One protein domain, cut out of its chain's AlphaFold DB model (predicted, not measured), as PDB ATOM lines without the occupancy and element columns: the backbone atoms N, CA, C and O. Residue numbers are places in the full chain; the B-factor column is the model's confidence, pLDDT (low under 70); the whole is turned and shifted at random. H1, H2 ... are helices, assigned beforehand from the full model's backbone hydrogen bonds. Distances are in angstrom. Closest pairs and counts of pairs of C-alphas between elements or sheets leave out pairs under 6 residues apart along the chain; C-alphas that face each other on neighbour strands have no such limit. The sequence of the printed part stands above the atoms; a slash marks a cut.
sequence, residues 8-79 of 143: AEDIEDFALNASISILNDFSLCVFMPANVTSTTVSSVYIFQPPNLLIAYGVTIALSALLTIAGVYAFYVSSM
ATOM      1  N   ALA A   8     223.652 219.063 187.245       70.50
ATOM      2  CA  ALA A   8     223.911 218.565 185.900       70.50
ATOM      3  C   ALA A   8     225.340 218.019 185.752       70.50
ATOM      4  O   ALA A   8     225.522 216.969 185.147       70.50
ATOM      5  N   GLU A   9     226.315 218.697 186.354       70.94
ATOM      6  CA  GLU A   9     227.734 218.328 186.350       70.94
ATOM      7  C   GLU A   9     227.977 217.052 187.169       70.94
ATOM      8  O   GLU A   9     228.622 216.126 186.691       70.94
ATOM      9  N   ASP A  10     227.329 216.916 188.333       79.81
ATOM     10  CA  ASP A  10     227.397 215.684 189.133       79.81
ATOM     11  C   ASP A  10     226.774 214.472 188.405       79.81
ATOM     12  O   ASP A  10     227.250 213.338 188.528       79.81
ATOM     13  N   ILE A  11     225.696 214.686 187.639       76.19
ATOM     14  CA  ILE A  11     225.072 213.633 186.817       76.19
ATOM     15  C   ILE A  11     225.988 213.241 185.654       76.19
ATOM     16  O   ILE A  11     226.081 212.054 185.331       76.19
ATOM     17  N   GLU A  12     226.651 214.213 185.030       82.75
ATOM     18  CA  GLU A  12     227.602 213.979 183.945       82.75
ATOM     19  C   GLU A  12     228.813 213.173 184.433       82.75
ATOM     20  O   GLU A  12     229.121 212.128 183.855       82.75
ATOM     21  N   ASP A  13     229.412 213.568 185.559       83.44
ATOM     22  CA  ASP A  13     230.527 212.854 186.186       83.44
ATOM     23  C   ASP A  13     230.142 211.427 186.599       83.44
ATOM     24  O   ASP A  13     230.914 210.474 186.417       83.44
ATOM     25  N   PHE A  14     228.926 211.238 187.119       84.38
ATOM     26  CA  PHE A  14     228.408 209.909 187.431       84.38
ATOM     27  C   PHE A  14     228.225 209.058 186.171       84.38
ATOM     28  O   PHE A  14     228.644 207.897 186.144       84.38
ATOM     29  N   ALA A  15     227.625 209.617 185.118       84.12
ATOM     30  CA  ALA A  15     227.398 208.910 183.862       84.12
ATOM     31  C   ALA A  15     228.721 208.515 183.187       84.12
ATOM     32  O   ALA A  15     228.844 207.398 182.670       84.12
ATOM     33  N   LEU A  16     229.721 209.396 183.236       87.12
ATOM     34  CA  LEU A  16     231.051 209.159 182.685       87.12
ATOM     35  C   LEU A  16     231.764 208.035 183.449       87.12
ATOM     36  O   LEU A  16     232.224 207.067 182.837       87.12
ATOM     37  N   ASN A  17     231.767 208.092 184.781       87.31
ATOM     38  CA  ASN A  17     232.371 207.052 185.615       87.31
ATOM     39  C   ASN A  17     231.664 205.696 185.479       87.31
ATOM     40  O   ASN A  17     232.327 204.661 185.378       87.31
ATOM     41  N   ALA A  18     230.330 205.682 185.419       80.62
ATOM     42  CA  ALA A  18     229.563 204.459 185.194       80.62
ATOM     43  C   ALA A  18     229.879 203.839 183.824       80.62
ATOM     44  O   ALA A  18     230.075 202.627 183.723       80.62
ATOM     45  N   SER A  19     229.994 204.664 182.780       84.31
ATOM     46  CA  SER A  19     230.318 204.202 181.426       84.31
ATOM     47  C   SER A  19     231.714 203.584 181.353       84.31
ATOM     48  O   SER A  19     231.872 202.492 180.804       84.31
ATOM     49  N   ILE A  20     232.719 204.226 181.959       81.75
ATOM     50  CA  ILE A  20     234.079 203.673 182.046       81.75
ATOM     51  C   ILE A  20     234.075 202.359 182.836       81.75
ATOM     52  O   ILE A  20     234.709 201.393 182.416       81.75
ATOM     53  N   SER A  21     233.334 202.295 183.945       79.69
ATOM     54  CA  SER A  21     233.242 201.084 184.765       79.69
ATOM     55  C   SER A  21     232.645 199.902 184.001       79.69
ATOM     56  O   SER A  21     233.114 198.783 184.176       79.69
ATOM     57  N   ILE A  22     231.632 200.135 183.161       76.94
ATOM     58  CA  ILE A  22     231.014 199.085 182.339       76.94
ATOM     59  C   ILE A  22     231.967 198.641 181.222       76.94
ATOM     60  O   ILE A  22     232.105 197.448 180.971       76.94
ATOM     61  N   LEU A  23     232.650 199.582 180.565       75.25
ATOM     62  CA  LEU A  23     233.589 199.269 179.481       75.25
ATOM     63  C   LEU A  23     234.860 198.556 179.965       75.25
ATOM     64  O   LEU A  23     235.502 197.868 179.177       75.25
ATOM     65  N   ASN A  24     235.218 198.709 181.240       74.12
ATOM     66  CA  ASN A  24     236.376 198.056 181.851       74.12
ATOM     67  C   ASN A  24     236.046 196.687 182.480       74.12
ATOM     68  O   ASN A  24     236.925 196.050 183.067       74.12
ATOM     69  N   ASP A  25     234.795 196.222 182.398       70.81
ATOM     70  CA  ASP A  25     234.426 194.915 182.935       70.81
ATOM     71  C   ASP A  25     234.911 193.788 182.009       70.81
ATOM     72  O   ASP A  25     234.367 193.531 180.931       70.81
ATOM     73  N   PHE A  26     235.937 193.069 182.467       64.25
ATOM     74  CA  PHE A  26     236.491 191.897 181.790       64.25
ATOM     75  C   PHE A  26     235.471 190.763 181.601       64.25
ATOM     76  O   PHE A  26     235.691 189.904 180.747       64.25
ATOM     77  N   SER A  27     234.346 190.758 182.329       64.56
ATOM     78  CA  SER A  27     233.258 189.793 182.122       64.56
ATOM     79  C   SER A  27     232.566 189.945 180.760       64.56
ATOM     80  O   SER A  27     231.900 189.008 180.314       64.56
ATOM     81  N   LEU A  28     232.706 191.097 180.097       57.34
ATOM     82  CA  LEU A  28     232.191 191.348 178.747       57.34
ATOM     83  C   LEU A  28     233.217 191.000 177.649       57.34
ATOM     84  O   LEU A  28     232.867 190.975 176.467       57.34
ATOM     85  N   CYS A  29     234.468 190.687 178.010       57.94
ATOM     86  CA  CYS A  29     235.511 190.256 177.080       57.94
ATOM     87  C   CYS A  29     235.599 188.723 177.017       57.94
ATOM     88  O   CYS A  29     236.110 188.065 177.922       57.94
ATOM     89  N   VAL A  30     235.147 188.131 175.909       61.06
ATOM     90  CA  VAL A  30     235.307 186.691 175.651       61.06
ATOM     91  C   VAL A  30     236.736 186.411 175.175       61.06
ATOM     92  O   VAL A  30     237.107 186.768 174.058       61.06
ATOM     93  N   PHE A  31     237.538 185.740 176.004       58.62
ATOM     94  CA  PHE A  31     238.848 185.225 175.598       58.62
ATOM     95  C   PHE A  31     238.678 183.925 174.809       58.62
ATOM     96  O   PHE A  31     238.273 182.900 175.357       58.62
ATOM     97  N   MET A  32     239.003 183.958 173.517       56.88
ATOM     98  CA  MET A  32     238.994 182.781 172.647       56.88
ATOM     99  C   MET A  32     240.440 182.404 172.286       56.88
ATOM    100  O   MET A  32     241.186 183.272 171.825       56.88
ATOM    101  N   PRO A  33     240.877 181.146 172.488       51.97
ATOM    102  CA  PRO A  33     242.230 180.736 172.134       51.97
ATOM    103  C   PRO A  33     242.368 180.669 170.608       51.97
ATOM    104  O   PRO A  33     241.875 179.743 169.965       51.97
ATOM    105  N   ALA A  34     243.033 181.662 170.018       51.78
ATOM    106  CA  ALA A  34     243.403 181.662 168.608       51.78
ATOM    107  C   ALA A  34     244.840 181.139 168.459       51.78
ATOM    108  O   ALA A  34     245.782 181.725 168.990       51.78
ATOM    109  N   ASN A  35     245.013 180.027 167.740       53.22
ATOM    110  CA  ASN A  35     246.330 179.483 167.413       53.22
ATOM    111  C   ASN A  35     246.943 180.302 166.265       53.22
ATOM    112  O   ASN A  35     246.659 180.044 165.095       53.22
ATOM    113  N   VAL A  36     247.737 181.320 166.599       51.72
ATOM    114  CA  VAL A  36     248.449 182.170 165.634       51.72
ATOM    115  C   VAL A  36     249.939 182.212 165.966       51.72
ATOM    116  O   VAL A  36     250.337 182.612 167.054       51.72
ATOM    117  N   THR A  37     250.764 181.836 164.986       60.94
ATOM    118  CA  THR A  37     252.240 181.771 165.039       60.94
ATOM    119  C   THR A  37     252.918 183.153 165.078       60.94
ATOM    120  O   THR A  37     254.139 183.252 165.051       60.94
ATOM    121  N   SER A  38     252.147 184.238 165.138       49.72
ATOM    122  CA  SER A  38     252.648 185.593 165.356       49.72
ATOM    123  C   SER A  38     251.574 186.409 166.071       49.72
ATOM    124  O   SER A  38     250.446 186.518 165.591       49.72
ATOM    125  N   THR A  39     251.906 186.939 167.248       51.88
ATOM    126  CA  THR A  39     250.998 187.739 168.074       51.88
ATOM    127  C   THR A  39     251.041 189.193 167.619       51.88
ATOM    128  O   THR A  39     251.772 190.014 168.165       51.88
ATOM    129  N   THR A  40     250.237 189.538 166.621       50.38
ATOM    130  CA  THR A  40     249.740 190.907 166.472       50.38
ATOM    131  C   THR A  40     248.417 190.991 167.217       50.38
ATOM    132  O   THR A  40     247.474 190.265 166.909       50.38
ATOM    133  N   VAL A  41     248.349 191.852 168.235       51.41
ATOM    134  CA  VAL A  41     247.128 192.123 169.007       51.41
ATOM    135  C   VAL A  41     246.161 192.897 168.109       51.41
ATOM    136  O   VAL A  41     246.028 194.109 168.195       51.41
ATOM    137  N   SER A  42     245.538 192.194 167.171       48.03
ATOM    138  CA  SER A  42     244.384 192.679 166.435       48.03
ATOM    139  C   SER A  42     243.184 191.990 167.054       48.03
ATOM    140  O   SER A  42     242.988 190.786 166.880       48.03
ATOM    141  N   SER A  43     242.427 192.734 167.855       55.09
ATOM    142  CA  SER A  43     241.137 192.301 168.372       55.09
ATOM    143  C   SER A  43     240.206 192.080 167.182       55.09
ATOM    144  O   SER A  43     239.538 193.007 166.718       55.09
ATOM    145  N   VAL A  44     240.200 190.866 166.632       51.09
ATOM    146  CA  VAL A  44     239.229 190.470 165.616       51.09
ATOM    147  C   VAL A  44     237.875 190.460 166.311       51.09
ATOM    148  O   VAL A  44     237.527 189.525 167.029       51.09
ATOM    149  N   TYR A  45     237.140 191.556 166.151       55.31
ATOM    150  CA  TYR A  45     235.782 191.706 166.641       55.31
ATOM    151  C   TYR A  45     234.911 190.727 165.847       55.31
ATOM    152  O   TYR A  45     234.541 190.994 164.703       55.31
ATOM    153  N   ILE A  46     234.652 189.543 166.407       57.09
ATOM    154  CA  ILE A  46     233.776 188.550 165.779       57.09
ATOM    155  C   ILE A  46     232.355 189.110 165.851       57.09
ATOM    156  O   ILE A  46     231.678 189.035 166.875       57.09
ATOM    157  N   PHE A  47     231.928 189.732 164.755       53.16
ATOM    158  CA  PHE A  47     230.624 190.364 164.628       53.16
ATOM    159  C   PHE A  47     229.521 189.300 164.685       53.16
ATOM    160  O   PHE A  47     229.269 188.591 163.711       53.16
ATOM    161  N   GLN A  48     228.871 189.171 165.842       60.59
ATOM    162  CA  GLN A  48     227.674 188.354 166.016       60.59
ATOM    163  C   GLN A  48     226.430 189.253 165.890       60.59
ATOM    164  O   GLN A  48     226.070 189.932 166.856       60.59
ATOM    165  N   PRO A  49     225.742 189.264 164.729       63.16
ATOM    166  CA  PRO A  49     224.594 190.139 164.486       63.16
ATOM    167  C   PRO A  49     223.445 190.063 165.519       63.16
ATOM    168  O   PRO A  49     222.872 191.115 165.807       63.16
ATOM    169  N   PRO A  50     223.092 188.908 166.132       67.88
ATOM    170  CA  PRO A  50     221.992 188.876 167.102       67.88
ATOM    171  C   PRO A  50     222.325 189.575 168.429       67.88
ATOM    172  O   PRO A  50     221.446 190.201 169.020       67.88
ATOM    173  N   ASN A  51     223.586 189.548 168.872       65.50
ATOM    174  CA  ASN A  51     224.000 190.239 170.099       65.50
ATOM    175  C   ASN A  51     223.939 191.760 169.936       65.50
ATOM    176  O   ASN A  51     223.638 192.475 170.889       65.50
ATOM    177  N   LEU A  52     224.155 192.250 168.712       67.69
ATOM    178  CA  LEU A  52     224.022 193.663 168.381       67.69
ATOM    179  C   LEU A  52     222.564 194.125 168.525       67.69
ATOM    180  O   LEU A  52     222.298 195.141 169.155       67.69
ATOM    181  N   LEU A  53     221.607 193.351 168.008       71.12
ATOM    182  CA  LEU A  53     220.180 193.671 168.116       71.12
ATOM    183  C   LEU A  53     219.692 193.705 169.567       71.12
ATOM    184  O   LEU A  53     218.902 194.576 169.921       71.12
ATOM    185  N   ILE A  54     220.180 192.794 170.409       75.31
ATOM    186  CA  ILE A  54     219.832 192.765 171.834       75.31
ATOM    187  C   ILE A  54     220.429 193.981 172.550       75.31
ATOM    188  O   ILE A  54     219.710 194.686 173.254       75.31
ATOM    189  N   ALA A  55     221.712 194.281 172.327       77.06
ATOM    190  CA  ALA A  55     222.373 195.425 172.953       77.06
ATOM    191  C   ALA A  55     221.744 196.768 172.532       77.06
ATOM    192  O   ALA A  55     221.432 197.609 173.379       77.06
ATOM    193  N   TYR A  56     221.486 196.960 171.233       79.12
ATOM    194  CA  TYR A  56     220.825 198.168 170.729       79.12
ATOM    195  C   TYR A  56     219.350 198.236 171.141       79.12
ATOM    196  O   TYR A  56     218.860 199.299 171.510       79.12
ATOM    197  N   GLY A  57     218.636 197.111 171.146       79.38
ATOM    198  CA  GLY A  57     217.241 197.062 171.577       79.38
ATOM    199  C   GLY A  57     217.071 197.460 173.044       79.38
ATOM    200  O   GLY A  57     216.211 198.280 173.368       79.38
ATOM    201  N   VAL A  58     217.930 196.938 173.926       84.94
ATOM    202  CA  VAL A  58     217.902 197.256 175.361       84.94
ATOM    203  C   VAL A  58     218.272 198.716 175.611       84.94
ATOM    204  O   VAL A  58     217.599 199.385 176.393       84.94
ATOM    205  N   THR A  59     219.286 199.246 174.927       84.75
ATOM    206  CA  THR A  59     219.700 200.651 175.096       84.75
ATOM    207  C   THR A  59     218.649 201.635 174.587       84.75
ATOM    208  O   THR A  59     218.358 202.614 175.275       84.75
ATOM    209  N   ILE A  60     218.010 201.358 173.446       87.56
ATOM    210  CA  ILE A  60     216.905 202.176 172.924       87.56
ATOM    211  C   ILE A  60     215.710 202.147 173.887       87.56
ATOM    212  O   ILE A  60     215.155 203.199 174.209       87.56
ATOM    213  N   ALA A  61     215.335 200.967 174.388       88.62
ATOM    214  CA  ALA A  61     214.234 200.832 175.338       88.62
ATOM    215  C   ALA A  61     214.519 201.568 176.657       88.62
ATOM    216  O   ALA A  61     213.664 202.298 177.160       88.62
ATOM    217  N   LEU A  62     215.731 201.427 177.196       91.00
ATOM    218  CA  LEU A  62     216.135 202.083 178.437       91.00
ATOM    219  C   LEU A  62     216.193 203.608 178.280       91.00
ATOM    220  O   LEU A  62     215.698 204.332 179.141       91.00
ATOM    221  N   SER A  63     216.724 204.096 177.157       90.56
ATOM    222  CA  SER A  63     216.760 205.526 176.830       90.56
ATOM    223  C   SER A  63     215.352 206.123 176.723       90.56
ATOM    224  O   SER A  63     215.070 207.181 177.294       90.56
ATOM    225  N   ALA A  64     214.420 205.408 176.082       89.94
ATOM    226  CA  ALA A  64     213.023 205.826 176.007       89.94
ATOM    227  C   ALA A  64     212.366 205.897 177.398       89.94
ATOM    228  O   ALA A  64     211.698 206.884 177.712       89.94
ATOM    229  N   LEU A  65     212.595 204.897 178.256       92.69
ATOM    230  CA  LEU A  65     212.071 204.887 179.626       92.69
ATOM    231  C   LEU A  65     212.627 206.039 180.469       92.69
ATOM    232  O   LEU A  65     211.860 206.715 181.153       92.69
ATOM    233  N   LEU A  66     213.933 206.294 180.387       90.69
ATOM    234  CA  LEU A  66     214.580 207.404 181.089       90.69
ATOM    235  C   LEU A  66     214.065 208.759 180.606       90.69
ATOM    236  O   LEU A  66     213.810 209.639 181.423       90.69
ATOM    237  N   THR A  67     213.838 208.912 179.302       90.56
ATOM    238  CA  THR A  67     213.283 210.149 178.736       90.56
ATOM    239  C   THR A  67     211.859 210.390 179.236       90.56
ATOM    240  O   THR A  67     211.539 211.492 179.673       90.56
ATOM    241  N   ILE A  68     211.005 209.360 179.248       89.62
ATOM    242  CA  ILE A  68     209.633 209.466 179.772       89.62
ATOM    243  C   ILE A  68     209.651 209.778 181.272       89.62
ATOM    244  O   ILE A  68     208.915 210.655 181.721       89.62
ATOM    245  N   ALA A  69     210.504 209.099 182.042       87.69
ATOM    246  CA  ALA A  69     210.660 209.350 183.469       87.69
ATOM    247  C   ALA A  69     211.171 210.772 183.743       87.69
ATOM    248  O   ALA A  69     210.646 211.439 184.631       87.69
ATOM    249  N   GLY A  70     212.126 211.265 182.952       83.12
ATOM    250  CA  GLY A  70     212.651 212.627 183.032       83.12
ATOM    251  C   GLY A  70     211.596 213.679 182.694       83.12
ATOM    252  O   GLY A  70     211.429 214.636 183.444       83.12
ATOM    253  N   VAL A  71     210.816 213.477 181.628       85.94
ATOM    254  CA  VAL A  71     209.700 214.368 181.261       85.94
ATOM    255  C   VAL A  71     208.604 214.347 182.327       85.94
ATOM    256  O   VAL A  71     208.079 215.397 182.687       85.94
ATOM    257  N   TYR A  72     208.275 213.176 182.874       84.38
ATOM    258  CA  TYR A  72     207.299 213.049 183.955       84.38
ATOM    259  C   TYR A  72     207.784 213.732 185.237       84.38
ATOM    260  O   TYR A  72     207.042 214.494 185.857       84.38
ATOM    261  N   ALA A  73     209.048 213.523 185.605       75.94
ATOM    262  CA  ALA A  73     209.678 214.192 186.733       75.94
ATOM    263  C   ALA A  73     209.709 215.707 186.524       75.94
ATOM    264  O   ALA A  73     209.390 216.443 187.454       75.94
ATOM    265  N   PHE A  74     210.003 216.182 185.312       75.00
ATOM    266  CA  PHE A  74     209.953 217.600 184.972       75.00
ATOM    267  C   PHE A  74     208.529 218.152 185.067       75.00
ATOM    268  O   PHE A  74     208.325 219.215 185.645       75.00
ATOM    269  N   TYR A  75     207.523 217.422 184.582       76.25
ATOM    270  CA  TYR A  75     206.120 217.825 184.673       76.25
ATOM    271  C   TYR A  75     205.644 217.941 186.130       76.25
ATOM    272  O   TYR A  75     204.988 218.916 186.494       76.25
ATOM    273  N   VAL A  76     206.018 216.986 186.988       72.62
ATOM    274  CA  VAL A  76     205.690 217.005 188.423       72.62
ATOM    275  C   VAL A  76     206.499 218.074 189.173       72.62
ATOM    276  O   VAL A  76     205.956 218.770 190.032       72.62
ATOM    277  N   SER A  77     207.775 218.250 188.825       65.19
ATOM    278  CA  SER A  77     208.698 219.178 189.498       65.19
ATOM    279  C   SER A  77     208.575 220.619 189.004       65.19
ATOM    280  O   SER A  77     208.974 221.527 189.720       65.19
ATOM    281  N   SER A  78     207.945 220.875 187.853       53.88
ATOM    282  CA  SER A  78     207.633 222.236 187.373       53.88
ATOM    283  C   SER A  78     206.687 223.007 188.311       53.88
ATOM    284  O   SER A  78     206.513 224.215 188.159       53.88
ATOM    285  N   MET A  79     206.091 222.346 189.314       48.88
ATOM    286  CA  MET A  79     205.402 223.013 190.428       48.88
ATOM    287  C   MET A  79     206.338 223.487 191.559       48.88
ATOM    288  O   MET A  79     205.873 224.166 192.472       48.88
TER     289      MET A  79
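AT A GLANCE: This is residues 8 to 79 of the 143 residues of an uncharacterized protein of Lentithecium fluviatile CBS 122367 (UniProt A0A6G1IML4). Two helices, H1 and the longer H2, run in roughly opposite directions with an open gap between them, and a long loop, residues 24 to 48, reaches out beyond one end of the pair and folds back. The loop makes much of the length of this rod. The printed part has 72 residues with two named helices, H1 then H2, and no named strand; the class is all helix. It is extended, with a radius of gyration of the C-alphas of 18.9 A and spans of 67 by 28 by 16 A.

IN THESE COORDINATES: H1, residues 8 to 23, begins at C-alpha 8 (223.911, 218.565, 185.900) and is 22.5 A long. H2, residues 49 to 77, is 41.5 A long and ends at C-alpha 77 (208.698, 219.178, 189.498).

HOW THE PARTS SIT: H1 and H2 are apart. In both, every O i to N i+4 pair is within hydrogen-bond range.

THE WHOLE: The C-alphas farthest apart, those of Thr 37 and Met 79, are 67.4 A apart. The link from H1 to H2 is long, 25 residues. The printed part has no cut. Residues 26 to 52 and 77 to 79 have pLDDT under 70.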